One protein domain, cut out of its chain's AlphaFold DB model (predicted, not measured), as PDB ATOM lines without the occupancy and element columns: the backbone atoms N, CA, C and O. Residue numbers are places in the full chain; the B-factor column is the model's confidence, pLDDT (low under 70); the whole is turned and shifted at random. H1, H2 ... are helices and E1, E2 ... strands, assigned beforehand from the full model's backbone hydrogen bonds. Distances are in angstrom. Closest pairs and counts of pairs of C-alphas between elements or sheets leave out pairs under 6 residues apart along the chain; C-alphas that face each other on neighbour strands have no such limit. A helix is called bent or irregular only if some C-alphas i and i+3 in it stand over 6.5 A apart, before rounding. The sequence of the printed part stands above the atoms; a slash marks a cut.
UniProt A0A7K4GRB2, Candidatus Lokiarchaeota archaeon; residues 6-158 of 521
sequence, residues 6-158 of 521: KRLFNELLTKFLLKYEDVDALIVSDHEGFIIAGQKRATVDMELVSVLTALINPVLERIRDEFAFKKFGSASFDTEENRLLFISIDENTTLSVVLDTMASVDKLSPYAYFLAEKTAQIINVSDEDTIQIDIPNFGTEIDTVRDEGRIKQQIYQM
ATOM      1  N   LYS A   6      39.833 -49.987 -60.649       87.19
ATOM      2  CA  LYS A   6      38.757 -50.598 -59.844       87.19
ATOM      3  C   LYS A   6      39.302 -51.540 -58.768       87.19
ATOM      4  O   LYS A   6      38.817 -51.535 -57.641       87.19
ATOM      5  N   ARG A   7      40.321 -52.338 -59.102       89.00
ATOM      6  CA  ARG A   7      41.003 -53.204 -58.132       89.00
ATOM      7  C   ARG A   7      41.703 -52.376 -57.052       89.00
ATOM      8  O   ARG A   7      41.533 -52.693 -55.883       89.00
ATOM      9  N   LEU A   8      42.433 -51.326 -57.441       89.31
ATOM     10  CA  LEU A   8      43.137 -50.446 -56.500       89.31
ATOM     11  C   LEU A   8      42.169 -49.749 -55.538       89.31
ATOM     12  O   LEU A   8      42.407 -49.751 -54.336       89.31
ATOM     13  N   PHE A   9      41.050 -49.229 -56.052       90.62
ATOM     14  CA  PHE A   9      39.988 -48.644 -55.236       90.62
ATOM     15  C   PHE A   9      39.425 -49.634 -54.221       90.62
ATOM     16  O   PHE A   9      39.393 -49.341 -53.028       90.62
ATOM     17  N   ASN A  10      39.015 -50.819 -54.679       89.06
ATOM     18  CA  ASN A  10      38.458 -51.836 -53.791       89.06
ATOM     19  C   ASN A  10      39.455 -52.232 -52.697       89.06
ATOM     20  O   ASN A  10      39.067 -52.383 -51.541       89.06
ATOM     21  N   GLU A  11      40.729 -52.395 -53.048       89.88
ATOM     22  CA  GLU A  11      41.771 -52.782 -52.100       89.88
ATOM     23  C   GLU A  11      42.041 -51.674 -51.068       89.88
ATOM     24  O   GLU A  11      42.032 -51.955 -49.870       89.88
ATOM     25  N   LEU A  12      42.183 -50.418 -51.509       90.88
ATOM     26  CA  LEU A  12      42.386 -49.247 -50.649       90.88
ATOM     27  C   LEU A  12      41.226 -49.052 -49.661       90.88
ATOM     28  O   LEU A  12      41.437 -48.998 -48.450       90.88
ATOM     29  N   LEU A  13      39.991 -48.988 -50.172       91.44
ATOM     30  CA  LEU A  13      38.804 -48.728 -49.353       91.44
ATOM     31  C   LEU A  13      38.518 -49.882 -48.383       91.44
ATOM     32  O   LEU A  13      38.151 -49.649 -47.233       91.44
ATOM     33  N   THR A  14      38.739 -51.132 -48.804       89.75
ATOM     34  CA  THR A  14      38.585 -52.298 -47.918       89.75
ATOM     35  C   THR A  14      39.627 -52.288 -46.804       89.75
ATOM     36  O   THR A  14      39.273 -52.518 -45.649       89.75
ATOM     37  N   LYS A  15      40.896 -51.991 -47.118       87.38
ATOM     38  CA  LYS A  15      41.954 -51.871 -46.103       87.38
ATOM     39  C   LYS A  15      41.634 -50.782 -45.081       87.38
ATOM     40  O   LYS A  15      41.847 -51.008 -43.895       87.38
ATOM     41  N   PHE A  16      41.096 -49.642 -45.517       88.31
ATOM     42  CA  PHE A  16      40.687 -48.569 -44.609       88.31
ATOM     43  C   PHE A  16      39.547 -49.003 -43.681       88.31
ATOM     44  O   PHE A  16      39.654 -48.856 -42.468       88.31
ATOM     45  N   LEU A  17      38.489 -49.619 -44.216       86.81
ATOM     46  CA  LEU A  17      37.383 -50.113 -43.387       86.81
ATOM     47  C   LEU A  17      37.817 -51.209 -42.413       86.81
ATOM     48  O   LEU A  17      37.389 -51.220 -41.269       86.81
ATOM     49  N   LEU A  18      38.687 -52.135 -42.815       83.94
ATOM     50  CA  LEU A  18      39.186 -53.164 -41.890       83.94
ATOM     51  C   LEU A  18      39.981 -52.584 -40.717       83.94
ATOM     52  O   LEU A  18      40.217 -53.280 -39.736       83.94
ATOM     53  N   LYS A  19      40.414 -51.336 -40.846       79.06
ATOM     54  CA  LYS A  19      41.338 -50.694 -39.938       79.06
ATOM     55  C   LYS A  19      40.687 -49.694 -38.989       79.06
ATOM     56  O   LYS A  19      41.129 -49.602 -37.854       79.06
ATOM     57  N   TYR A  20      39.669 -48.966 -39.446       81.44
ATOM     58  CA  TYR A  20      38.965 -47.961 -38.643       81.44
ATOM     59  C   TYR A  20      37.539 -48.424 -38.378       81.44
ATOM     60  O   TYR A  20      36.671 -48.235 -39.230       81.44
ATOM     61  N   GLU A  21      37.315 -49.066 -37.227       81.06
ATOM     62  CA  GLU A  21      36.034 -49.698 -36.864       81.06
ATOM     63  C   GLU A  21      34.846 -48.729 -36.913       81.06
ATOM     64  O   GLU A  21      33.802 -49.093 -37.449       81.06
ATOM     65  N   ASP A  22      35.072 -47.474 -36.525       82.56
ATOM     66  CA  ASP A  22      34.082 -46.388 -36.506       82.56
ATOM     67  C   ASP A  22      33.597 -45.924 -37.895       82.56
ATOM     68  O   ASP A  22      32.728 -45.059 -37.999       82.56
ATOM     69  N   VAL A  23      34.182 -46.448 -38.978       87.50
ATOM     70  CA  VAL A  23      33.812 -46.108 -40.359       87.50
ATOM     71  C   VAL A  23      32.862 -47.158 -40.917       87.50
ATOM     72  O   VAL A  23      33.247 -48.315 -41.107       87.50
ATOM     73  N   ASP A  24      31.648 -46.742 -41.260       85.69
ATOM     74  CA  ASP A  24      30.601 -47.613 -41.795       85.69
ATOM     75  C   ASP A  24      30.659 -47.746 -43.316       85.69
ATOM     76  O   ASP A  24      30.468 -48.837 -43.875       85.69
ATOM     77  N   ALA A  25      30.950 -46.639 -44.003       87.75
ATOM     78  CA  ALA A  25      31.034 -46.599 -45.455       87.75
ATOM     79  C   ALA A  25      31.990 -45.519 -45.968       87.75
ATOM     80  O   ALA A  25      32.210 -44.484 -45.345       87.75
ATOM     81  N   LEU A  26      32.530 -45.770 -47.156       89.81
ATOM     82  CA  LEU A  26      33.375 -44.866 -47.922       89.81
ATOM     83  C   LEU A  26      32.815 -44.751 -49.331       89.81
ATOM     84  O   LEU A  26      32.525 -45.770 -49.965       89.81
ATOM     85  N   ILE A  27      32.692 -43.529 -49.832       87.38
ATOM     86  CA  ILE A  27      32.146 -43.245 -51.157       87.38
ATOM     87  C   ILE A  27      33.031 -42.198 -51.827       87.38
ATOM     88  O   ILE A  27      33.263 -41.130 -51.278       87.38
ATOM     89  N   VAL A  28      33.512 -42.501 -53.024       88.44
ATOM     90  CA  VAL A  28      34.178 -41.552 -53.913       88.44
ATOM     91  C   VAL A  28      33.187 -41.221 -55.014       88.44
ATOM     92  O   VAL A  28      32.777 -42.120 -55.754       88.44
ATOM     93  N   SER A  29      32.790 -39.959 -55.116       84.12
ATOM     94  CA  SER A  29      31.807 -39.498 -56.096       84.12
ATOM     95  C   SER A  29      32.317 -38.309 -56.892       84.12
ATOM     96  O   SER A  29      33.169 -37.554 -56.420       84.12
ATOM     97  N   ASP A  30      31.777 -38.134 -58.092       82.94
ATOM     98  CA  ASP A  30      32.010 -36.931 -58.879       82.94
ATOM     99  C   ASP A  30      31.129 -35.747 -58.425       82.94
ATOM    100  O   ASP A  30      30.372 -35.815 -57.450       82.94
ATOM    101  N   HIS A  31      31.246 -34.641 -59.155       73.19
ATOM    102  CA  HIS A  31      30.523 -33.395 -58.947       73.19
ATOM    103  C   HIS A  31      29.024 -33.460 -59.283       73.19
ATOM    104  O   HIS A  31      28.309 -32.504 -58.993       73.19
ATOM    105  N   GLU A  32      28.530 -34.536 -59.883       70.06
ATOM    106  CA  GLU A  32      27.096 -34.771 -60.090       70.06
ATOM    107  C   GLU A  32      26.558 -35.797 -59.070       70.06
ATOM    108  O   GLU A  32      25.378 -36.146 -59.082       70.06
ATOM    109  N   GLY A  33      27.413 -36.266 -58.151       69.00
ATOM    110  CA  GLY A  33      27.071 -37.259 -57.136       69.00
ATOM    111  C   GLY A  33      27.088 -38.697 -57.658       69.00
ATOM    112  O   GLY A  33      26.612 -39.602 -56.967       69.00
ATOM    113  N   PHE A  34      27.634 -38.954 -58.854       75.06
ATOM    114  CA  PHE A  34      27.798 -40.316 -59.351       75.06
ATOM    115  C   PHE A  34      28.958 -41.012 -58.643       75.06
ATOM    116  O   PHE A  34      30.058 -40.476 -58.514       75.06
ATOM    117  N   ILE A  35      28.717 -42.246 -58.198       82.50
ATOM    118  CA  ILE A  35      29.706 -43.040 -57.466       82.50
ATOM    119  C   ILE A  35      30.770 -43.570 -58.434       82.50
ATOM    120  O   ILE A  35      30.488 -44.401 -59.298       82.50
ATOM    121  N   ILE A  36      32.015 -43.143 -58.228       86.81
ATOM    122  CA  ILE A  36      33.213 -43.647 -58.910       86.81
ATOM    123  C   ILE A  36      33.669 -44.957 -58.255       86.81
ATOM    124  O   ILE A  36      33.974 -45.941 -58.935       86.81
ATOM    125  N   ALA A  37      33.707 -44.975 -56.921       88.81
ATOM    126  CA  ALA A  37      34.066 -46.132 -56.112       88.81
ATOM    127  C   ALA A  37      33.394 -46.051 -54.739       88.81
ATOM    128  O   ALA A  37      33.122 -44.966 -54.238       88.81
ATOM    129  N   GLY A  38      33.150 -47.191 -54.099       87.69
ATOM    130  CA  GLY A  38      32.617 -47.202 -52.744       87.69
ATOM    131  C   GLY A  38      32.757 -48.563 -52.085       87.69
ATOM    132  O   GLY A  38      32.740 -49.593 -52.758       87.69
ATOM    133  N   GLN A  39      32.900 -48.555 -50.766       88.62
ATOM    134  CA  GLN A  39      32.988 -49.754 -49.943       88.62
ATOM    135  C   GLN A  39      32.243 -49.512 -48.630       88.62
ATOM    136  O   GLN A  39      32.187 -48.390 -48.136       88.62
ATOM    137  N   LYS A  40      31.676 -50.569 -48.053       86.31
ATOM    138  CA  LYS A  40      30.935 -50.511 -46.789       86.31
ATOM    139  C   LYS A  40      31.194 -51.739 -45.934       86.31
ATOM    140  O   LYS A  40      31.617 -52.778 -46.458       86.31
ATOM    141  N   ARG A  41      30.860 -51.653 -44.648       83.81
ATOM    142  CA  ARG A  41      30.817 -52.825 -43.768       83.81
ATOM    143  C   ARG A  41      29.685 -53.779 -44.151       83.81
ATOM    144  O   ARG A  41      28.641 -53.391 -44.678       83.81
ATOM    145  N   ALA A  42      29.890 -55.064 -43.871       72.44
ATOM    146  CA  ALA A  42      28.887 -56.100 -44.125       72.44
ATOM    147  C   ALA A  42      27.622 -55.922 -43.267       72.44
ATOM    148  O   ALA A  42      26.542 -56.317 -43.694       72.44
ATOM    149  N   THR A  43      27.765 -55.309 -42.091       68.88
ATOM    150  CA  THR A  43      26.690 -54.984 -41.141       68.88
ATOM    151  C   THR A  43      25.793 -53.836 -41.599       68.88
ATOM    152  O   THR A  43      24.695 -53.688 -41.079       68.88
ATOM    153  N   VAL A  44      26.237 -53.044 -42.578       69.31
ATOM    154  CA  VAL A  44      25.486 -51.907 -43.121       69.31
ATOM    155  C   VAL A  44      24.506 -52.407 -44.181       69.31
ATOM    156  O   VAL A  44      24.920 -53.063 -45.142       69.31
ATOM    157  N   ASP A  45      23.219 -52.094 -44.044       63.00
ATOM    158  CA  ASP A  45      22.171 -52.545 -44.972       63.00
ATOM    159  C   ASP A  45      22.388 -52.001 -46.408       63.00
ATOM    160  O   ASP A  45      22.921 -50.906 -46.603       63.00
ATOM    161  N   MET A  46      22.001 -52.759 -47.444       53.41
ATOM    162  CA  MET A  46      22.041 -52.285 -48.841       53.41
ATOM    163  C   MET A  46      21.079 -51.115 -49.085       53.41
ATOM    164  O   MET A  46      21.365 -50.262 -49.931       53.41
ATOM    165  N   GLU A  47      19.984 -51.038 -48.328       53.50
ATOM    166  CA  GLU A  47      19.085 -49.878 -48.331       53.50
ATOM    167  C   GLU A  47      19.793 -48.621 -47.811       53.50
ATOM    168  O   GLU A  47      19.645 -47.555 -48.406       53.50
ATOM    169  N   LEU A  48      20.661 -48.760 -46.798       52.91
ATOM    170  CA  LEU A  48      21.400 -47.642 -46.218       52.91
ATOM    171  C   LEU A  48      22.318 -46.976 -47.243       52.91
ATOM    172  O   LEU A  48      22.435 -45.772 -47.217       52.91
ATOM    173  N   VAL A  49      22.930 -47.702 -48.185       52.91
ATOM    174  CA  VAL A  49      23.797 -47.093 -49.220       52.91
ATOM    175  C   VAL A  49      22.990 -46.262 -50.205       52.91
ATOM    176  O   VAL A  49      23.406 -45.167 -50.552       52.91
ATOM    177  N   SER A  50      21.830 -46.761 -50.638       54.28
ATOM    178  CA  SER A  50      20.959 -46.035 -51.572       54.28
ATOM    179  C   SER A  50      20.327 -44.815 -50.896       54.28
ATOM    180  O   SER A  50      20.229 -43.748 -51.499       54.28
ATOM    181  N   VAL A  51      19.952 -44.960 -49.621       54.66
ATOM    182  CA  VAL A  51      19.462 -43.880 -48.758       54.66
ATOM    183  C   VAL A  51      20.575 -42.886 -48.445       54.66
ATOM    184  O   VAL A  51      20.347 -41.688 -48.541       54.66
ATOM    185  N   LEU A  52      21.788 -43.356 -48.155       55.03
ATOM    186  CA  LEU A  52      22.969 -42.528 -47.969       55.03
ATOM    187  C   LEU A  52      23.224 -41.758 -49.249       55.03
ATOM    188  O   LEU A  52      23.258 -40.558 -49.158       55.03
ATOM    189  N   THR A  53      23.274 -42.350 -50.443       56.91
ATOM    190  CA  THR A  53      23.426 -41.576 -51.691       56.91
ATOM    191  C   THR A  53      22.296 -40.552 -51.893       56.91
ATOM    192  O   THR A  53      22.564 -39.417 -52.279       56.91
ATOM    193  N   ALA A  54      21.044 -40.895 -51.566       58.28
ATOM    194  CA  ALA A  54      19.901 -39.979 -51.667       58.28
ATOM    195  C   ALA A  54      19.891 -38.850 -50.612       58.28
ATOM    196  O   ALA A  54      19.360 -37.776 -50.883       58.28
ATOM    197  N   LEU A  55      20.467 -39.073 -49.426       54.78
ATOM    198  CA  LEU A  55      20.634 -38.080 -48.354       54.78
ATOM    199  C   LEU A  55      21.922 -37.269 -48.527       54.78
ATOM    200  O   LEU A  55      21.948 -36.067 -48.270       54.78
ATOM    201  N   ILE A  56      22.977 -37.935 -48.981       60.34
ATOM    202  CA  ILE A  56      24.314 -37.416 -49.224       60.34
ATOM    203  C   ILE A  56      24.265 -36.473 -50.406       60.34
ATOM    204  O   ILE A  56      24.857 -35.428 -50.270       60.34
ATOM    205  N   ASN A  57      23.549 -36.736 -51.505       62.09
ATOM    206  CA  ASN A  57      23.557 -35.807 -52.645       62.09
ATOM    207  C   ASN A  57      23.037 -34.400 -52.289       62.09
ATOM    208  O   ASN A  57      23.780 -33.446 -52.496       62.09
ATOM    209  N   PRO A  58      21.857 -34.224 -51.659       65.44
ATOM    210  CA  PRO A  58      21.413 -32.904 -51.210       65.44
ATOM    211  C   PRO A  58      22.330 -32.286 -50.147       65.44
ATOM    212  O   PRO A  58      22.485 -31.070 -50.098       65.44
ATOM    213  N   VAL A  59      22.924 -33.100 -49.269       63.47
ATOM    214  CA  VAL A  59      23.878 -32.623 -48.254       63.47
ATOM    215  C   VAL A  59      25.218 -32.247 -48.890       63.47
ATOM    216  O   VAL A  59      25.788 -31.245 -48.498       63.47
ATOM    217  N   LEU A  60      25.688 -32.976 -49.898       62.03
ATOM    218  CA  LEU A  60      26.901 -32.734 -50.674       62.03
ATOM    219  C   LEU A  60      26.752 -31.490 -51.520       62.03
ATOM    220  O   LEU A  60      27.669 -30.687 -51.525       62.03
ATOM    221  N   GLU A  61      25.630 -31.324 -52.222       66.12
ATOM    222  CA  GLU A  61      25.320 -30.089 -52.943       66.12
ATOM    223  C   GLU A  61      25.352 -28.911 -51.974       66.12
ATOM    224  O   GLU A  61      26.118 -27.978 -52.183       66.12
ATOM    225  N   ARG A  62      24.651 -29.017 -50.836       67.94
ATOM    226  CA  ARG A  62      24.671 -27.974 -49.801       67.94
ATOM    227  C   ARG A  62      26.056 -27.721 -49.246       67.94
ATOM    228  O   ARG A  62      26.411 -26.576 -49.069       67.94
ATOM    229  N   ILE A  63      26.837 -28.748 -48.945       64.50
ATOM    230  CA  ILE A  63      28.197 -28.613 -48.421       64.50
ATOM    231  C   ILE A  63      29.097 -27.975 -49.486       64.50
ATOM    232  O   ILE A  63      29.837 -27.041 -49.192       64.50
ATOM    233  N   ARG A  64      28.989 -28.397 -50.747       63.44
ATOM    234  CA  ARG A  64      29.734 -27.829 -51.876       63.44
ATOM    235  C   ARG A  64      29.420 -26.363 -52.097       63.44
ATOM    236  O   ARG A  64      30.359 -25.574 -52.240       63.44
ATOM    237  N   ASP A  65      28.141 -26.018 -52.051       65.50
ATOM    238  CA  ASP A  65      27.672 -24.644 -52.064       65.50
ATOM    239  C   ASP A  65      28.224 -23.920 -50.835       65.50
ATOM    240  O   ASP A  65      29.006 -22.987 -50.978       65.50
ATOM    241  N   GLU A  66      27.954 -24.404 -49.622       64.94
ATOM    242  CA  GLU A  66      28.294 -23.779 -48.339       64.94
ATOM    243  C   GLU A  66      29.782 -23.635 -48.051       64.94
ATOM    244  O   GLU A  66      30.133 -22.773 -47.269       64.94
ATOM    245  N   PHE A  67      30.698 -24.383 -48.652       59.50
ATOM    246  CA  PHE A  67      32.136 -24.173 -48.401       59.50
ATOM    247  C   PHE A  67      32.918 -23.866 -49.668       59.50
ATOM    248  O   PHE A  67      34.141 -23.845 -49.631       59.50
ATOM    249  N   ALA A  68      32.219 -23.580 -50.779       53.41
ATOM    250  CA  ALA A  68      32.835 -23.250 -52.063       53.41
ATOM    251  C   ALA A  68      34.003 -24.199 -52.365       53.41
ATOM    252  O   ALA A  68      35.108 -23.755 -52.669       53.41
ATOM    253  N   PHE A  69      33.739 -25.510 -52.310       51.81
ATOM    254  CA  PHE A  69      34.707 -26.601 -52.528       51.81
ATOM    255  C   PHE A  69      35.363 -26.607 -53.920       51.81
ATOM    256  O   PHE A  69      35.978 -27.594 -54.312       51.81
ATOM    257  N   LYS A  70      35.263 -25.514 -54.682       49.00
ATOM    258  CA  LYS A  70      35.873 -25.343 -55.996       49.00
ATOM    259  C   LYS A  70      37.369 -25.686 -55.977       49.00
ATOM    260  O   LYS A  70      37.850 -26.073 -57.032       49.00
ATOM    261  N   LYS A  71      38.066 -25.634 -54.821       52.25
ATOM    262  CA  LYS A  71      39.379 -26.278 -54.592       52.25
ATOM    263  C   LYS A  71      39.589 -26.747 -53.140       52.25
ATOM    264  O   LYS A  71      39.612 -25.919 -52.242       52.25
ATOM    265  N   PHE A  72      39.833 -28.049 -52.939       55.78
ATOM    266  CA  PHE A  72      40.482 -28.641 -51.748       55.78
ATOM    267  C   PHE A  72      39.883 -28.271 -50.374       55.78
ATOM    268  O   PHE A  72      40.619 -28.006 -49.428       55.78
ATOM    269  N   GLY A  73      38.553 -28.268 -50.254       70.75
ATOM    270  CA  GLY A  73      37.859 -28.077 -48.974       70.75
ATOM    271  C   GLY A  73      37.599 -29.383 -48.218       70.75
ATOM    272  O   GLY A  73      37.669 -30.480 -48.785       70.75
ATOM    273  N   SER A  74      37.208 -29.262 -46.949       79.00
ATOM    274  CA  SER A  74      36.733 -30.393 -46.148       79.00
ATOM    275  C   SER A  74      35.754 -29.961 -45.058       79.00
ATOM    276  O   SER A  74      35.920 -28.910 -44.441       79.00
ATOM    277  N   ALA A  75      34.713 -30.756 -44.838       79.38
ATOM    278  CA  ALA A  75      33.648 -30.438 -43.897       79.38
ATOM    279  C   ALA A  75      33.088 -31.704 -43.259       79.38
ATOM    280  O   ALA A  75      33.177 -32.798 -43.810       79.38
ATOM    281  N   SER A  76      32.455 -31.539 -42.107       82.75
ATOM    282  CA  SER A  76      31.744 -32.603 -41.413       82.75
ATOM    283  C   SER A  76      30.316 -32.186 -41.089       82.75
ATOM    284  O   SER A  76      30.034 -31.011 -40.858       82.75
ATOM    285  N   PHE A  77      29.405 -33.150 -41.095       80.75
ATOM    286  CA  PHE A  77      27.985 -32.939 -40.862       80.75
ATOM    287  C   PHE A  77      27.420 -34.052 -39.991       80.75
ATOM    288  O   PHE A  77      27.527 -35.234 -40.317       80.75
ATOM    289  N   ASP A  78      26.778 -33.663 -38.897       79.00
ATOM    290  CA  ASP A  78      26.246 -34.595 -37.913       79.00
ATOM    291  C   ASP A  78      24.742 -34.773 -38.154       79.00
ATOM    292  O   ASP A  78      23.966 -33.815 -38.068       79.00
ATOM    293  N   THR A  79      24.322 -35.997 -38.470       75.31
ATOM    294  CA  THR A  79      22.902 -36.376 -38.558       75.31
ATOM    295  C   THR A  79      22.419 -36.953 -37.221       75.31
ATOM    296  O   THR A  79      23.143 -36.934 -36.228       75.31
ATOM    297  N   GLU A  80      21.185 -37.464 -37.170       71.94
ATOM    298  CA  GLU A  80      20.709 -38.196 -35.986       71.94
ATOM    299  C   GLU A  80      21.373 -39.568 -35.824       71.94
ATOM    300  O   GLU A  80      21.555 -40.013 -34.696       71.94
ATOM    301  N   GLU A  81      21.716 -40.221 -36.937       72.50
ATOM    302  CA  GLU A  81      22.114 -41.637 -36.961       72.50
ATOM    303  C   GLU A  81      23.565 -41.858 -37.386       72.50
ATOM    304  O   GLU A  81      24.131 -42.900 -37.095       72.50
ATOM    305  N   ASN A  82      24.165 -40.891 -38.078       77.19
ATOM    306  CA  ASN A  82      25.517 -40.981 -38.625       77.19
ATOM    307  C   ASN A  82      26.214 -39.621 -38.599       77.19
ATOM    308  O   ASN A  82      25.568 -38.569 -38.689       77.19
ATOM    309  N   ARG A  83      27.542 -39.638 -38.597       82.50
ATOM    310  CA  ARG A  83      28.368 -38.468 -38.876       82.50
ATOM    311  C   ARG A  83      29.000 -38.610 -40.257       82.50
ATOM    312  O   ARG A  83      29.501 -39.664 -40.625       82.50
ATOM    313  N   LEU A  84      28.943 -37.550 -41.049       83.38
ATOM    314  CA  LEU A  84      29.460 -37.532 -42.412       83.38
ATOM    315  C   LEU A  84      30.681 -36.626 -42.468       83.38
ATOM    316  O   LEU A  84      30.643 -35.505 -41.973       83.38
ATOM    317  N   LEU A  85      31.752 -37.109 -43.082       85.50
ATOM    318  CA  LEU A  85      32.977 -36.367 -43.341       85.50
ATOM    319  C   LEU A  85      33.194 -36.300 -44.855       85.50
ATOM    320  O   LEU A  85      33.164 -37.318 -45.539       85.50
ATOM    321  N   PHE A  86      33.424 -35.100 -45.370       84.88
ATOM    322  CA  PHE A  86      33.592 -34.815 -46.786       84.88
ATOM    323  C   PHE A  86      34.940 -34.160 -47.032       84.88
ATOM    324  O   PHE A  86      35.284 -33.181 -46.372       84.88
ATOM    325  N   ILE A  87      35.688 -34.681 -47.999       85.19
ATOM    326  CA  ILE A  87      37.001 -34.170 -48.392       85.19
ATOM    327  C   ILE A  87      37.024 -34.051 -49.913       85.19
ATOM    328  O   ILE A  87      36.838 -35.041 -50.622       85.19
ATOM    329  N   SER A  88      37.249 -32.842 -50.429       81.25
ATOM    330  CA  SER A  88      37.486 -32.643 -51.860       81.25
ATOM    331  C   SER A  88      38.844 -33.230 -52.225       81.25
ATOM    332  O   SER A  88      39.869 -32.927 -51.616       81.25
ATOM    333  N   ILE A  89      38.822 -34.107 -53.222       83.94
ATOM    334  CA  ILE A  89      40.006 -34.756 -53.780       83.94
ATOM    335  C   ILE A  89      40.587 -33.864 -54.880       83.94
ATOM    336  O   ILE A  89      41.796 -33.668 -54.963       83.94
ATOM    337  N   ASP A  90      39.701 -33.304 -55.700       80.06
ATOM    338  CA  ASP A  90      39.970 -32.282 -56.706       80.06
ATOM    339  C   ASP A  90      38.697 -31.438 -56.940       80.06
ATOM    340  O   ASP A  90      37.732 -31.531 -56.175       80.06
ATOM    341  N   GLU A  91      38.689 -30.601 -57.983       73.56
ATOM    342  CA  GLU A  91      37.555 -29.723 -58.324       73.56
ATOM    343  C   GLU A  91      36.260 -30.496 -58.645       73.56
ATOM    344  O   GLU A  91      35.164 -29.943 -58.536       73.56
ATOM    345  N   ASN A  92      36.377 -31.768 -59.039       78.12
ATOM    346  CA  ASN A  92      35.279 -32.581 -59.552       78.12
ATOM    347  C   ASN A  92      34.994 -33.833 -58.723       78.12
ATOM    348  O   ASN A  92      34.024 -34.519 -59.023       78.12
ATOM    349  N   THR A  93      35.811 -34.148 -57.720       84.31
ATOM    350  CA  THR A  93      35.745 -35.419 -56.999       84.31
ATOM    351  C   THR A  93      35.748 -35.202 -55.493       84.31
ATOM    352  O   THR A  93      36.562 -34.452 -54.955       84.31
ATOM    353  N   THR A  94      34.856 -35.903 -54.794       84.88
ATOM    354  CA  THR A  94      34.716 -35.846 -53.334       84.88
ATOM    355  C   THR A  94      34.822 -37.240 -52.727       84.88
ATOM    356  O   THR A  94      34.205 -38.193 -53.206       84.88
ATOM    357  N   LEU A  95      35.589 -37.353 -51.645       88.50
ATOM    358  CA  LEU A  95      35.568 -38.487 -50.734       88.50
ATOM    359  C   LEU A  95      34.549 -38.197 -49.631       88.50
ATOM    360  O   LEU A  95      34.671 -37.206 -48.916       88.50
ATOM    361  N   SER A  96      33.576 -39.084 -49.480       86.94
ATOM    362  CA  SER A  96      32.605 -39.092 -48.391       86.94
ATOM    363  C   SER A  96      32.887 -40.277 -47.476       86.94
ATOM    364  O   SER A  96      32.992 -41.419 -47.930       86.94
ATOM    365  N   VAL A  97      32.995 -40.005 -46.184       88.12
ATOM    366  CA  VAL A  97      33.243 -40.982 -45.130       88.12
ATOM    367  C   VAL A  97      32.045 -40.957 -44.188       88.12
ATOM    368  O   VAL A  97      31.704 -39.911 -43.637       88.12
ATOM    369  N   VAL A  98      31.388 -42.102 -44.036       86.12
ATOM    370  CA  VAL A  98      30.245 -42.292 -43.138       86.12
ATOM    371  C   VAL A  98      30.753 -42.923 -41.854       86.12
ATOM    372  O   VAL A  98      31.402 -43.970 -41.896       86.12
ATOM    373  N   LEU A  99      30.471 -42.262 -40.743       84.31
ATOM    374  CA  LEU A  99      30.971 -42.577 -39.417       84.31
ATOM    375  C   LEU A  99      29.830 -42.849 -38.451       84.31
ATOM    376  O   LEU A  99      28.774 -42.211 -38.542       84.31
ATOM    377  N   ASP A 100      30.115 -43.687 -37.459       79.44
ATOM    378  CA  ASP A 100      29.301 -43.771 -36.254       79.44
ATOM    379  C   ASP A 100      29.175 -42.377 -35.607       79.44
ATOM    380  O   ASP A 100      30.108 -41.566 -35.615       79.44
ATOM    381  N   THR A 101      28.009 -42.068 -35.040       73.00
ATOM    382  CA  THR A 101      27.752 -40.772 -34.378       73.00
ATOM    383  C   THR A 101      28.722 -40.430 -33.246       73.00
ATOM    384  O   THR A 101      28.926 -39.249 -32.964       73.00
ATOM    385  N   MET A 102      29.315 -41.434 -32.603       73.12
ATOM    386  CA  MET A 102      30.264 -41.287 -31.499       73.12
ATOM    387  C   MET A 102      31.717 -41.186 -31.982       73.12
ATOM    388  O   MET A 102      32.608 -40.899 -31.178       73.12
ATOM    389  N   ALA A 103      31.966 -41.389 -33.279       75.56
ATOM    390  CA  ALA A 103      33.295 -41.330 -33.865       75.56
ATOM    391  C   ALA A 103      33.873 -39.908 -33.810       75.56
ATOM    392  O   ALA A 103      33.221 -38.925 -34.176       75.56
ATOM    393  N   SER A 104      35.142 -39.782 -33.422       76.88
ATOM    394  CA  SER A 104      35.844 -38.495 -33.440       76.88
ATOM    395  C   SER A 104      36.323 -38.154 -34.855       76.88
ATOM    396  O   SER A 104      37.134 -38.878 -35.438       76.88
ATOM    397  N   VAL A 105      35.859 -37.017 -35.395       77.25
ATOM    398  CA  VAL A 105      36.333 -36.511 -36.696       77.25
ATOM    399  C   VAL A 105      37.796 -36.134 -36.613       77.25
ATOM    400  O   VAL A 105      38.542 -36.505 -37.507       77.25
ATOM    401  N   ASP A 106      38.212 -35.462 -35.540       73.19
ATOM    402  CA  ASP A 106      39.591 -34.999 -35.350       73.19
ATOM    403  C   ASP A 106      40.597 -36.158 -35.318       73.19
ATOM    404  O   ASP A 106      41.726 -36.013 -35.785       73.19
ATOM    405  N   LYS A 107      40.180 -37.334 -34.825       73.56
ATOM    406  CA  LYS A 107      41.003 -38.550 -34.869       73.56
ATOM    407  C   LYS A 107      41.067 -39.159 -36.264       73.56
ATOM    408  O   LYS A 107      42.131 -39.607 -36.681       73.56
ATOM    409  N   LEU A 108      39.945 -39.221 -36.981       79.50
ATOM    410  CA  LEU A 108      39.899 -39.897 -38.279       79.50
ATOM    411  C   LEU A 108      40.421 -39.034 -39.435       79.50
ATOM    412  O   LEU A 108      40.973 -39.550 -40.408       79.50
ATOM    413  N   SER A 109      40.233 -37.727 -39.338       80.00
ATOM    414  CA  SER A 109      40.555 -36.742 -40.361       80.00
ATOM    415  C   SER A 109      41.946 -36.892 -40.983       80.00
ATOM    416  O   SER A 109      41.971 -36.973 -42.214       80.00
ATOM    417  N   PRO A 110      43.080 -37.039 -40.251       78.62
ATOM    418  CA  PRO A 110      44.388 -37.243 -40.885       78.62
ATOM    419  C   PRO A 110      44.369 -38.423 -41.861       78.62
ATOM    420  O   PRO A 110      44.848 -38.322 -42.990       78.62
ATOM    421  N   TYR A 111      43.756 -39.533 -41.457       81.69
ATOM    422  CA  TYR A 111      43.668 -40.747 -42.262       81.69
ATOM    423  C   TYR A 111      42.729 -40.593 -43.451       81.69
ATOM    424  O   TYR A 111      43.004 -41.129 -44.523       81.69
ATOM    425  N   ALA A 112      41.635 -39.856 -43.277       86.62
ATOM    426  CA  ALA A 112      40.720 -39.539 -44.360       86.62
ATOM    427  C   ALA A 112      41.391 -38.636 -45.416       86.62
ATOM    428  O   ALA A 112      41.183 -38.855 -46.609       86.62
ATOM    429  N   TYR A 113      42.272 -37.706 -45.022       85.88
ATOM    430  CA  TYR A 113      43.095 -36.945 -45.972       85.88
ATOM    431  C   TYR A 113      44.125 -37.825 -46.691       85.88
ATOM    432  O   TYR A 113      44.309 -37.673 -47.898       85.88
ATOM    433  N   PHE A 114      44.760 -38.785 -46.010       83.25
ATOM    434  CA  PHE A 114      45.595 -39.778 -46.705       83.25
ATOM    435  C   PHE A 114      44.776 -40.602 -47.693       83.25
ATOM    436  O   PHE A 114      45.209 -40.832 -48.820       83.25
ATOM    437  N   LEU A 115      43.571 -41.021 -47.302       88.12
ATOM    438  CA  LEU A 115      42.671 -41.758 -48.177       88.12
ATOM    439  C   LEU A 115      42.279 -40.938 -49.413       88.12
ATOM    440  O   LEU A 115      42.272 -41.478 -50.522       88.12
ATOM    441  N   ALA A 116      41.995 -39.647 -49.243       88.38
ATOM    442  CA  ALA A 116      41.719 -38.726 -50.339       88.38
ATOM    443  C   ALA A 116      42.940 -38.563 -51.259       88.38
ATOM    444  O   ALA A 116      42.798 -38.677 -52.476       88.38
ATOM    445  N   GLU A 117      44.151 -38.412 -50.716       84.38
ATOM    446  CA  GLU A 117      45.379 -38.313 -51.517       84.38
ATOM    447  C   GLU A 117      45.655 -39.602 -52.307       84.38
ATOM    448  O   GLU A 117      45.901 -39.555 -53.515       84.38
ATOM    449  N   LYS A 118      45.557 -40.775 -51.670       86.69
ATOM    450  CA  LYS A 118      45.707 -42.067 -52.363       86.69
ATOM    451  C   LYS A 118      44.619 -42.270 -53.412       86.69
ATOM    452  O   LYS A 118      44.890 -42.805 -54.485       86.69
ATOM    453  N   THR A 119      43.408 -41.791 -53.149       89.62
ATOM    454  CA  THR A 119      42.338 -41.772 -54.147       89.62
ATOM    455  C   THR A 119      42.709 -40.891 -55.341       89.62
ATOM    456  O   THR A 119      42.594 -41.352 -56.477       89.62
ATOM    457  N   ALA A 120      43.224 -39.678 -55.115       87.31
ATOM    458  CA  ALA A 120      43.703 -38.799 -56.184       87.31
ATOM    459  C   ALA A 120      44.792 -39.476 -57.029       87.31
ATOM    460  O   ALA A 120      44.779 -39.384 -58.259       87.31
ATOM    461  N   GLN A 121      45.714 -40.199 -56.386       86.19
ATOM    462  CA  GLN A 121      46.746 -40.972 -57.078       86.19
ATOM    463  C   GLN A 121      46.119 -42.056 -57.962       86.19
ATOM    464  O   GLN A 121      46.461 -42.149 -59.136       86.19
ATOM    465  N   ILE A 122      45.151 -42.831 -57.453       89.38
ATOM    466  CA  ILE A 122      44.456 -43.868 -58.241       89.38
ATOM    467  C   ILE A 122      43.691 -43.260 -59.426       89.38
ATOM    468  O   ILE A 122      43.669 -43.847 -60.512       89.38
ATOM    469  N   ILE A 123      43.074 -42.089 -59.253       87.81
ATOM    470  CA  ILE A 123      42.370 -41.382 -60.333       87.81
ATOM    471  C   ILE A 123      43.351 -41.011 -61.450       87.81
ATOM    472  O   ILE A 123      43.054 -41.256 -62.624       87.81
ATOM    473  N   ASN A 124      44.532 -40.512 -61.088       85.75
ATOM    474  CA  ASN A 124      45.529 -39.976 -62.016       85.75
ATOM    475  C   ASN A 124      46.597 -40.988 -62.475       85.75
ATOM    476  O   ASN A 124      47.473 -40.626 -63.257       85.75
ATOM    477  N   VAL A 125      46.525 -42.245 -62.025       84.94
ATOM    478  CA  VAL A 125      47.538 -43.272 -62.314       84.94
ATOM    479  C   VAL A 125      47.661 -43.586 -63.805       84.94
ATOM    480  O   VAL A 125      46.655 -43.812 -64.492       84.94
ATOM    481  N   SER A 126      48.906 -43.649 -64.274       81.62
ATOM    482  CA  SER A 126      49.320 -44.108 -65.602       81.62
ATOM    483  C   SER A 126      49.872 -45.539 -65.549       81.62
ATOM    484  O   SER A 126      50.193 -46.059 -64.485       81.62
ATOM    485  N   ASP A 127      50.014 -46.200 -66.702       73.88
ATOM    486  CA  ASP A 127      50.406 -47.621 -66.763       73.88
ATOM    487  C   ASP A 127      51.830 -47.934 -66.257       73.88
ATOM    488  O   ASP A 127      52.147 -49.097 -66.000       73.88
ATOM    489  N   GLU A 128      52.679 -46.914 -66.115       68.06
ATOM    490  CA  GLU A 128      54.049 -47.020 -65.597       68.06
ATOM    491  C   GLU A 128      54.147 -46.716 -64.091       68.06
ATOM    492  O   GLU A 128      55.192 -46.947 -63.483       68.06
ATOM    493  N   ASP A 129      53.060 -46.239 -63.475       67.19
ATOM    494  CA  ASP A 129      53.056 -45.794 -62.085       67.19
ATOM    495  C   ASP A 129      52.807 -46.962 -61.118       67.19
ATOM    496  O   ASP A 129      51.865 -47.749 -61.250       67.19
ATOM    497  N   THR A 130      53.620 -47.041 -60.067       63.75
ATOM    498  CA  THR A 130      53.364 -47.893 -58.899       63.75
ATOM    499  C   THR A 130      52.680 -47.088 -57.802       63.75
ATOM    500  O   THR A 130      53.274 -46.152 -57.270       63.75
ATOM    501  N   ILE A 131      51.453 -47.476 -57.427       68.44
ATOM    502  CA  ILE A 131      50.710 -46.866 -56.314       68.44
ATOM    503  C   ILE A 131      50.707 -47.793 -55.112       68.44
ATOM    504  O   ILE A 131      50.223 -48.924 -55.179       68.44
ATOM    505  N   GLN A 132      51.178 -47.265 -53.990       67.12
ATOM    506  CA  GLN A 132      50.987 -47.874 -52.687       67.12
ATOM    507  C   GLN A 132      49.652 -47.436 -52.099       67.12
ATOM    508  O   GLN A 132      49.351 -46.248 -52.006       67.12
ATOM    509  N   ILE A 133      48.870 -48.416 -51.673       71.19
ATOM    510  CA  ILE A 133      47.517 -48.233 -51.138       71.19
ATOM    511  C   ILE A 133      47.448 -48.435 -49.620       71.19
ATOM    512  O   ILE A 133      46.362 -48.483 -49.047       71.19
ATOM    513  N   ASP A 134      48.589 -48.640 -48.966       66.00
ATOM    514  CA  ASP A 134      48.619 -48.762 -47.518       66.00
ATOM    515  C   ASP A 134      48.477 -47.372 -46.913       66.00
ATOM    516  O   ASP A 134      49.273 -46.469 -47.159       66.00
ATOM    517  N   ILE A 135      47.418 -47.205 -46.133       69.38
ATOM    518  CA  ILE A 135      47.240 -46.030 -45.294       69.38
ATOM    519  C   ILE A 135      47.954 -46.356 -43.984       69.38
ATOM    520  O   ILE A 135      47.700 -47.434 -43.437       69.38
ATOM    521  N   PRO A 136      48.853 -45.499 -43.479       61.12
ATOM    522  CA  PRO A 136      49.526 -45.736 -42.206       61.12
ATOM    523  C   PRO A 136      48.534 -45.826 -41.038       61.12
ATOM    524  O   PRO A 136      47.453 -45.239 -41.085       61.12
ATOM    525  N   ASN A 137      48.802 -46.678 -40.040       57.38
ATOM    526  CA  ASN A 137      48.003 -46.775 -38.810       57.38
ATOM    527  C   ASN A 137      48.766 -45.970 -37.786       57.38
ATOM    528  O   ASN A 137      49.934 -46.275 -37.589       57.38
ATOM    529  N   PHE A 138      48.173 -44.955 -37.179       59.72
ATOM    530  CA  PHE A 138      48.902 -44.171 -36.187       59.72
ATOM    531  C   PHE A 138      48.573 -44.603 -34.757       59.72
ATOM    532  O   PHE A 138      49.090 -43.999 -33.830       59.72
ATOM    533  N   GLY A 139      47.807 -45.691 -34.589       44.62
ATOM    534  CA  GLY A 139      47.354 -46.147 -33.278       44.62
ATOM    535  C   GLY A 139      46.208 -45.273 -32.770       44.62
ATOM    536  O   GLY A 139      46.102 -44.086 -33.081       44.62
ATOM    537  N   THR A 140      45.296 -45.882 -32.029       41.16
ATOM    538  CA  THR A 140      44.198 -45.215 -31.326       41.16
ATOM    539  C   THR A 140      44.191 -45.753 -29.915       41.16
ATOM    540  O   THR A 140      44.139 -46.964 -29.755       41.16
ATOM    541  N   GLU A 141      44.197 -44.858 -28.929       44.06
ATOM    542  CA  GLU A 141      43.264 -44.832 -27.793       44.06
ATOM    543  C   GLU A 141      43.816 -43.914 -26.711       44.06
ATOM    544  O   GLU A 141      44.614 -44.309 -25.867       44.06
ATOM    545  N   ILE A 142      43.325 -42.679 -26.711       37.50
ATOM    546  CA  ILE A 142      43.103 -41.982 -25.452       37.50
ATOM    547  C   ILE A 142      41.657 -41.519 -25.467       37.50
ATOM    548  O   ILE A 142      41.189 -40.880 -26.420       37.50
ATOM    549  N   ASP A 143      40.934 -41.977 -24.454       38.66
ATOM    550  CA  ASP A 143      39.574 -41.585 -24.139       38.66
ATOM    551  C   ASP A 143      39.460 -40.066 -23.961       38.66
ATOM    552  O   ASP A 143      40.350 -39.425 -23.408       38.66
ATOM    553  N   THR A 144      38.297 -39.539 -24.355       39.50
ATOM    554  CA  THR A 144      37.796 -38.161 -24.158       39.50
ATOM    555  C   THR A 144      38.511 -37.093 -25.001       39.50
ATOM    556  O   THR A 144      39.698 -36.857 -24.874       39.50
ATOM    557  N   VAL A 145      37.868 -36.431 -25.963       43.56
ATOM    558  CA  VAL A 145      36.562 -35.766 -25.891       43.56
ATOM    559  C   VAL A 145      35.623 -36.345 -26.951       43.56
ATOM    560  O   VAL A 145      35.875 -36.248 -28.150       43.56
ATOM    561  N   ARG A 146      34.524 -36.966 -26.514       50.12
ATOM    562  CA  ARG A 146      33.358 -37.124 -27.387       50.12
ATOM    563  C   ARG A 146      32.904 -35.713 -27.739       50.12
ATOM    564  O   ARG A 146      32.801 -34.884 -26.839       50.12
ATOM    565  N   ASP A 147      32.646 -35.442 -29.011       55.53
ATOM    566  CA  ASP A 147      32.135 -34.155 -29.502       55.53
ATOM    567  C   ASP A 147      30.678 -33.901 -29.033       55.53
ATOM    568  O   ASP A 147      29.778 -33.615 -29.821       55.53
ATOM    569  N   GLU A 148      30.402 -34.026 -27.735       54.34
ATOM    570  CA  GLU A 148      29.073 -33.838 -27.142       54.34
ATOM    571  C   GLU A 148      28.602 -32.379 -27.276       54.34
ATOM    572  O   GLU A 148      27.402 -32.105 -27.261       54.34
ATOM    573  N   GLY A 149      29.538 -31.448 -27.493       61.28
ATOM    574  CA  GLY A 149      29.271 -30.034 -27.750       61.28
ATOM    575  C   GLY A 149      28.905 -29.687 -29.199       61.28
ATOM    576  O   GLY A 149      28.666 -28.515 -29.476       61.28
ATOM    577  N   ARG A 150      28.859 -30.632 -30.150       75.12
ATOM    578  CA  ARG A 150      28.445 -30.312 -31.528       75.12
ATOM    579  C   ARG A 150      26.925 -30.210 -31.640       75.12
ATOM    580  O   ARG A 150      26.160 -31.027 -31.131       75.12
ATOM    581  N   ILE A 151      26.471 -29.184 -32.347       78.56
ATOM    582  CA  ILE A 151      25.067 -28.969 -32.666       78.56
ATOM    583  C   ILE A 151      24.723 -29.892 -33.835       78.56
ATOM    584  O   ILE A 151      25.297 -29.789 -34.919       78.56
ATOM    585  N   LYS A 152      23.765 -30.797 -33.624       78.75
ATOM    586  CA  LYS A 152      23.274 -31.684 -34.682       78.75
ATOM    587  C   LYS A 152      22.728 -30.879 -35.859       78.75
ATOM    588  O   LYS A 152      22.157 -29.801 -35.686       78.75
ATOM    589  N   GLN A 153      22.851 -31.441 -37.060       78.00
ATOM    590  CA  GLN A 153      22.366 -30.835 -38.299       78.00
ATOM    591  C   GLN A 153      22.997 -29.451 -38.532       78.00
ATOM    592  O   GLN A 153      22.337 -28.496 -38.945       78.00
ATOM    593  N   GLN A 154      24.285 -29.337 -38.219       78.75
ATOM    594  CA  GLN A 154      25.138 -28.219 -38.590       78.75
ATOM    595  C   GLN A 154      26.315 -28.733 -39.401       78.75
ATOM    596  O   GLN A 154      26.831 -29.821 -39.135       78.75
ATOM    597  N   ILE A 155      26.726 -27.948 -40.390       77.44
ATOM    598  CA  ILE A 155      27.954 -28.206 -41.121       77.44
ATOM    599  C   ILE A 155      29.100 -27.499 -40.406       77.44
ATOM    600  O   ILE A 155      29.045 -26.291 -40.162       77.44
ATOM    601  N   TYR A 156      30.133 -28.274 -40.107       77.38
ATOM    602  CA  TYR A 156      31.372 -27.835 -39.493       77.38
ATOM    603  C   TYR A 156      32.494 -27.907 -40.518       77.38
ATOM    604  O   TYR A 156      32.808 -28.989 -41.025       77.38
ATOM    605  N   GLN A 157      33.120 -26.769 -40.787       76.31
ATOM    606  CA  GLN A 157      34.385 -26.741 -41.504       76.31
ATOM    607  C   GLN A 157      35.457 -27.462 -40.690       76.31
ATOM    608  O   GLN A 157      35.511 -27.337 -39.465       76.31
ATOM    609  N   MET A 158      36.286 -28.246 -41.366       76.69
ATOM    610  CA  MET A 158      37.427 -28.879 -40.716       76.69
ATOM    611  C   MET A 158      38.600 -27.921 -40.648       76.69
ATOM    612  O   MET A 158      38.797 -27.121 -41.544       76.69
TER     613      MET A 158
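Overview. This is residues 6 to 158 of the 521 residues of a protein of Candidatus Lokiarchaeota archaeon (UniProt A0A7K4GRB2). A twisted, six-stranded antiparallel sheet is the middle layer, with H1 and H3 side by side over one face and the long, kinked H2 crossing the other. Residues 125 to 154 make a long loop from H3 to E6 at the sheet's edge. The printed part has 153 residues, with named elements in the order H1 E1 E2 H2 E3 E4 E5 H3 E6 and sheet order E2 E1 E5 E4 E3 E6; its class is mixed, helices and strands. It is compact, with a radius of gyration of the C-alphas of 14.8 A and spans of 48 by 35 by 30 A.

Along the chain. H1, residues 6 to 19, begins at C-alpha 6 (38.757, -50.598, -59.844) and is 20.1 A long. E1 is residues 23 to 30, 20.7 A, and E2 35 to 40. H2, residues 46 to 67, is 29.9 A. E3 is 74 to 78, E4 83 to 88 and E5 93 to 99. H3, residues 105 to 124, is 27.2 A and irregular: C-alphas 107 and 110 are 7.0 A apart. E6, 155 to 157, ends at C-alpha 157 (34.385, -26.741, -41.504).

Arrangement. E3, E4 and E5 form a meander, each the antiparallel neighbour of the one before; N 77 and O 84 are 2.8 A apart, N 85 and O 97 2.9 A, both within hydrogen-bond range. H1 touches H3 at a shallow tilt of 13 degrees, opposite ways, through residues 115 to 122 of H3 alone; the closest C-alphas, Leu 8 and Ile 122, are 6.9 A apart. H2 is on the opposite face. In H1 every O i to N i+4 pair is within hydrogen-bond range, in H2 16 of 18, in H3 14 of 16.

Size, cuts and confidence. The C-alphas farthest apart, Glu 128 and Gly 149, are 48.3 A apart. The printed part has no cut. The link from H3 to E6 is long. Mean pLDDT of the printed part is 74.0; residues under 70 include 43 to 72 and 134 to 149.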